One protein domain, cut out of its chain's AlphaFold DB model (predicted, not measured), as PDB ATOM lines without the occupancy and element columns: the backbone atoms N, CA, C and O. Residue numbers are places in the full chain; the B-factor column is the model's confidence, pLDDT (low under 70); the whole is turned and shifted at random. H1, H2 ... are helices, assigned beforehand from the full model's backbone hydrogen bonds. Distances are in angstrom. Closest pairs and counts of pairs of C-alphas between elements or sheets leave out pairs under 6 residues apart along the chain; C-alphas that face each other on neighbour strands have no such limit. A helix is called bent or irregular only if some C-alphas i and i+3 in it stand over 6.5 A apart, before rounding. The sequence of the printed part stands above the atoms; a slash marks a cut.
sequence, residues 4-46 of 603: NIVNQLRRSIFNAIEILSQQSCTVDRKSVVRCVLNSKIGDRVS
ATOM      1  N   ASN A   4     163.219 141.971 218.634       77.25
ATOM      2  CA  ASN A   4     163.735 142.671 217.453       77.25
ATOM      3  C   ASN A   4     164.665 141.771 216.626       77.25
ATOM      4  O   ASN A   4     164.480 141.667 215.415       77.25
ATOM      5  N   ILE A   5     165.584 141.054 217.285       78.69
ATOM      6  CA  ILE A   5     166.492 140.089 216.644       78.69
ATOM      7  C   ILE A   5     165.681 138.965 215.985       78.69
ATOM      8  O   ILE A   5     165.862 138.696 214.801       78.69
ATOM      9  N   VAL A   6     164.712 138.378 216.698       82.94
ATOM     10  CA  VAL A   6     163.827 137.333 216.144       82.94
ATOM     11  C   VAL A   6     163.057 137.834 214.913       82.94
ATOM     12  O   VAL A   6     162.977 137.132 213.906       82.94
ATOM     13  N   ASN A   7     162.537 139.066 214.934       81.62
ATOM     14  CA  ASN A   7     161.851 139.656 213.778       81.62
ATOM     15  C   ASN A   7     162.800 139.949 212.600       81.62
ATOM     16  O   ASN A   7     162.403 139.788 211.444       81.62
ATOM     17  N   GLN A   8     164.045 140.353 212.864       84.38
ATOM     18  CA  GLN A   8     165.059 140.596 211.832       84.38
ATOM     19  C   GLN A   8     165.541 139.289 211.181       84.38
ATOM     20  O   GLN A   8     165.693 139.234 209.959       84.38
ATOM     21  N   LEU A   9     165.703 138.223 211.971       88.56
ATOM     22  CA  LEU A   9     165.991 136.873 211.482       88.56
ATOM     23  C   LEU A   9     164.839 136.345 210.620       88.56
ATOM     24  O   LEU A   9     165.084 135.917 209.497       88.56
ATOM     25  N   ARG A  10     163.581 136.472 211.073       85.62
ATOM     26  CA  ARG A  10     162.398 136.090 210.274       85.62
ATOM     27  C   ARG A  10     162.368 136.801 208.920       85.62
ATOM     28  O   ARG A  10     162.214 136.129 207.907       85.62
ATOM     29  N   ARG A  11     162.577 138.124 208.875       89.50
ATOM     30  CA  ARG A  11     162.684 138.871 207.603       89.50
ATOM     31  C   ARG A  11     163.829 138.355 206.726       89.50
ATOM     32  O   ARG A  11     163.634 138.151 205.539       89.50
ATOM     33  N   SER A  12     164.997 138.090 207.313       87.75
ATOM     34  CA  SER A  12     166.156 137.571 206.570       87.75
ATOM     35  C   SER A  12     165.878 136.191 205.953       87.75
ATOM     36  O   SER A  12     166.238 135.957 204.804       87.75
ATOM     37  N   ILE A  13     165.194 135.305 206.687       90.88
ATOM     38  CA  ILE A  13     164.775 133.974 206.219       90.88
ATOM     39  C   ILE A  13     163.722 134.091 205.107       90.88
ATOM     40  O   ILE A  13     163.876 133.461 204.064       90.88
ATOM     41  N   PHE A  14     162.679 134.908 205.295       91.75
ATOM     42  CA  PHE A  14     161.628 135.094 204.285       91.75
ATOM     43  C   PHE A  14     162.187 135.655 202.973       91.75
ATOM     44  O   PHE A  14     161.954 135.057 201.927       91.75
ATOM     45  N   ASN A  15     162.994 136.721 203.030       89.38
ATOM     46  CA  ASN A  15     163.622 137.298 201.841       89.38
ATOM     47  C   ASN A  15     164.546 136.289 201.128       89.38
ATOM     48  O   ASN A  15     164.582 136.257 199.903       89.38
ATOM     49  N   ALA A  16     165.281 135.446 201.867       86.56
ATOM     50  CA  ALA A  16     166.131 134.414 201.269       86.56
ATOM     51  C   ALA A  16     165.312 133.326 200.548       86.56
ATOM     52  O   ALA A  16     165.654 132.940 199.432       86.56
ATOM     53  N   ILE A  17     164.209 132.864 201.152       86.75
ATOM     54  CA  ILE A  17     163.289 131.897 200.531       86.75
ATOM     55  C   ILE A  17     162.614 132.505 199.291       86.75
ATOM     56  O   ILE A  17     162.494 131.829 198.271       86.75
ATOM     57  N   GLU A  18     162.210 133.775 199.351       88.44
ATOM     58  CA  GLU A  18     161.602 134.495 198.229       88.44
ATOM     59  C   GLU A  18     162.573 134.632 197.044       88.44
ATOM     60  O   GLU A  18     162.222 134.258 195.926       88.44
ATOM     61  N   ILE A  19     163.815 135.069 197.285       86.94
ATOM     62  CA  ILE A  19     164.851 135.194 196.244       86.94
ATOM     63  C   ILE A  19     165.152 133.834 195.595       86.94
ATOM     64  O   ILE A  19     165.205 133.739 194.369       86.94
ATOM     65  N   LEU A  20     165.302 132.767 196.387       85.12
ATOM     66  CA  LEU A  20     165.553 131.421 195.854       85.12
ATOM     67  C   LEU A  20     164.358 130.878 195.055       85.12
ATOM     68  O   LEU A  20     164.554 130.238 194.021       85.12
ATOM     69  N   SER A  21     163.128 131.197 195.474       81.38
ATOM     70  CA  SER A  21     161.911 130.864 194.727       81.38
ATOM     71  C   SER A  21     161.802 131.634 193.406       81.38
ATOM     72  O   SER A  21     161.336 131.068 192.421       81.38
ATOM     73  N   GLN A  22     162.243 132.897 193.357       87.50
ATOM     74  CA  GLN A  22     162.308 133.690 192.120       87.50
ATOM     75  C   GLN A  22     163.400 133.184 191.160       87.50
ATOM     76  O   GLN A  22     163.263 133.305 189.946       87.50
ATOM     77  N   GLN A  23     164.465 132.574 191.688       85.44
ATOM     78  CA  GLN A  23     165.559 131.977 190.910       85.44
ATOM     79  C   GLN A  23     165.277 130.537 190.441       85.44
ATOM     80  O   GLN A  23     166.142 129.920 189.825       85.44
ATOM     81  N   SER A  24     164.077 129.994 190.695       81.12
ATOM     82  CA  SER A  24     163.706 128.593 190.402       81.12
ATOM     83  C   SER A  24     164.599 127.538 191.085       81.12
ATOM     84  O   SER A  24     164.643 126.382 190.666       81.12
ATOM     85  N   CYS A  25     165.300 127.909 192.160       74.56
ATOM     86  CA  CYS A  25     166.228 127.027 192.863       74.56
ATOM     87  C   CYS A  25     165.481 126.128 193.860       74.56
ATOM     88  O   CYS A  25     164.956 126.604 194.870       74.56
ATOM     89  N   THR A  26     165.488 124.811 193.635       77.06
ATOM     90  CA  THR A  26     164.910 123.810 194.550       77.06
ATOM     91  C   THR A  26     165.806 123.572 195.773       77.06
ATOM     92  O   THR A  26     166.412 122.512 195.921       77.06
ATOM     93  N   VAL A  27     165.916 124.574 196.648       75.88
ATOM     94  CA  VAL A  27     166.679 124.490 197.905       75.88
ATOM     95  C   VAL A  27     165.760 124.076 199.054       75.88
ATOM     96  O   VAL A  27     164.687 124.650 199.245       75.88
ATOM     97  N   ASP A  28     166.196 123.105 199.856       85.56
ATOM     98  CA  ASP A  28     165.513 122.733 201.096       85.56
ATOM     99  C   ASP A  28     165.419 123.930 202.065       85.56
ATOM    100  O   ASP A  28     166.407 124.599 202.383       85.56
ATOM    101  N   ARG A  29     164.214 124.167 202.596       80.88
ATOM    102  CA  ARG A  29     163.940 125.267 203.528       80.88
ATOM    103  C   ARG A  29     164.733 125.152 204.833       80.88
ATOM    104  O   ARG A  29     165.100 126.195 205.372       80.88
ATOM    105  N   LYS A  30     165.036 123.944 205.337       81.56
ATOM    106  CA  LYS A  30     165.853 123.787 206.559       81.56
ATOM    107  C   LYS A  30     167.290 124.256 206.316       81.56
ATOM    108  O   LYS A  30     167.842 124.991 207.133       81.56
ATOM    109  N   SER A  31     167.847 123.938 205.152       84.12
ATOM    110  CA  SER A  31     169.164 124.393 204.694       84.12
ATOM    111  C   SER A  31     169.234 125.921 204.545       84.12
ATOM    112  O   SER A  31     170.202 126.532 205.003       84.12
ATOM    113  N   VAL A  32     168.187 126.569 204.006       86.50
ATOM    114  CA  VAL A  32     168.100 128.047 203.950       86.50
ATOM    115  C   VAL A  32     168.052 128.660 205.353       86.50
ATOM    116  O   VAL A  32     168.810 129.587 205.639       86.50
ATOM    117  N   VAL A  33     167.210 128.131 206.251       86.75
ATOM    118  CA  VAL A  33     167.114 128.606 207.644       86.75
ATOM    119  C   VAL A  33     168.466 128.495 208.349       86.75
ATOM    120  O   VAL A  33     168.935 129.486 208.908       86.75
ATOM    121  N   ARG A  34     169.136 127.341 208.262       83.69
ATOM    122  CA  ARG A  34     170.450 127.114 208.883       83.69
ATOM    123  C   ARG A  34     171.524 128.059 208.342       83.69
ATOM    124  O   ARG A  34     172.260 128.651 209.123       83.69
ATOM    125  N   CYS A  35     171.566 128.281 207.028       85.31
ATOM    126  CA  CYS A  35     172.491 129.240 206.416       85.31
ATOM    127  C   CYS A  35     172.268 130.678 206.930       85.31
ATOM    128  O   CYS A  35     173.224 131.379 207.279       85.31
ATOM    129  N   VAL A  36     171.009 131.117 207.048       86.56
ATOM    130  CA  VAL A  36     170.671 132.455 207.569       86.56
ATOM    131  C   VAL A  36     170.943 132.577 209.074       86.56
ATOM    132  O   VAL A  36     171.390 133.634 209.514       86.56
ATOM    133  N   LEU A  37     170.732 131.524 209.871       87.44
ATOM    134  CA  LEU A  37     171.071 131.530 211.300       87.44
ATOM    135  C   LEU A  37     172.591 131.607 211.508       87.44
ATOM    136  O   LEU A  37     173.062 132.541 212.161       87.44
ATOM    137  N   ASN A  38     173.365 130.713 210.887       84.88
ATOM    138  CA  ASN A  38     174.823 130.684 211.028       84.88
ATOM    139  C   ASN A  38     175.459 132.014 210.576       84.88
ATOM    140  O   ASN A  38     176.282 132.578 211.291       84.88
ATOM    141  N   SER A  39     175.011 132.588 209.451       85.00
ATOM    142  CA  SER A  39     175.530 133.869 208.928       85.00
ATOM    143  C   SER A  39     175.089 135.130 209.692       85.00
ATOM    144  O   SER A  39     175.577 136.224 209.389       85.00
ATOM    145  N   LYS A  40     174.168 135.026 210.663       83.94
ATOM    146  CA  LYS A  40     173.675 136.167 211.467       83.94
ATOM    147  C   LYS A  40     173.933 136.060 212.965       83.94
ATOM    148  O   LYS A  40     173.899 137.089 213.638       83.94
ATOM    149  N   ILE A  41     174.166 134.856 213.481       80.56
ATOM    150  CA  ILE A  41     174.332 134.582 214.915       80.56
ATOM    151  C   ILE A  41     175.720 133.980 215.204       80.56
ATOM    152  O   ILE A  41     176.266 134.195 216.288       80.56
ATOM    153  N   GLY A  42     176.308 133.266 214.234       74.56
ATOM    154  CA  GLY A  42     177.445 132.373 214.463       74.56
ATOM    155  C   GLY A  42     177.081 131.208 215.391       74.56
ATOM    156  O   GLY A  42     175.943 131.085 215.846       74.56
ATOM    157  N   ASP A  43     178.065 130.384 215.739       64.25
ATOM    158  CA  ASP A  43     177.870 129.157 216.535       64.25
ATOM    159  C   ASP A  43     177.583 129.416 218.034       64.25
ATOM    160  O   ASP A  43     177.665 128.522 218.872       64.25
ATOM    161  N   ARG A  44     177.250 130.662 218.403       47.56
ATOM    162  CA  ARG A  44     177.126 131.139 219.794       47.56
ATOM    163  C   ARG A  44     175.740 130.940 220.422       47.56
ATOM    164  O   ARG A  44     175.505 131.425 221.526       47.56
ATOM    165  N   VAL A  45     174.813 130.261 219.742       55.47
ATOM    166  CA  VAL A  45     173.480 129.918 220.269       55.47
ATOM    167  C   VAL A  45     173.084 128.522 219.791       55.47
ATOM    168  O   VAL A  45     173.157 128.239 218.598       55.47
ATOM    169  N   SER A  46     172.617 127.662 220.702       55.72
ATOM    170  CA  SER A  46     172.136 126.314 220.378       55.72
ATOM    171  C   SER A  46     170.989 126.359 219.362       55.72
ATOM    172  O   SER A  46     169.883 126.798 219.680       55.72
TER     173      SER A  46
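Overview. This is residues 4 to 46 of the 603 residues of the protein "Homeobox protein ceh-31" of Folsomia candida (UniProt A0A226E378). This is a small, skewed helical hairpin: a long helix, H1, and a shorter one, H2, that folds back over the middle part of H1 at a slant. A six-residue link, residues 23 to 28, makes the turn at one end, and residues 42 to 46 form a short tail after H2. The printed part has 43 residues with two named helices, H1 then H2, and no named strand; the class is all helix. It is only just compact, close to loose, with a radius of gyration of the C-alphas of 10.8 A, and its elongated outline spans 32 by 19 by 12 A.

Arrangement. H1, residues 4 to 22, and H2, residues 29 to 41, form a helical hairpin, two helices that touch and run opposite ways. Their lines stand at a steep tilt of 44 degrees. H1 touches H2 with residues 9 to 17 alone, and the closest C-alphas of the two helices, those of Ile 13 and Val 33, are 6.0 A apart. The helix centres are 9.8 A apart. In H1 and H2, every O i to N i+4 pair is within hydrogen-bond range.

Along the chain. H1 begins at C-alpha 4, at (163.735, 142.671, 217.453), and ends at C-alpha 22, at (162.308, 133.690, 192.120), a length of 26.9 A from first to last C-alpha. H2 measures 18.0 A from C-alpha 29 to C-alpha 41, and it ends at (174.332, 134.582, 214.915). Neither helix is bent.

Size, cuts and confidence. The two C-alphas farthest apart, those of Ser 24 and Arg 44, are 32.4 A apart. The C-alphas of Asn 4 and Ser 46, the first and last printed, are 18.6 A apart. The printed part has no cut, and the link from H1 to H2 is short. The mean pLDDT of the printed part is 81.5, and the model's confidence is low, under 70, at residues 43 to 46.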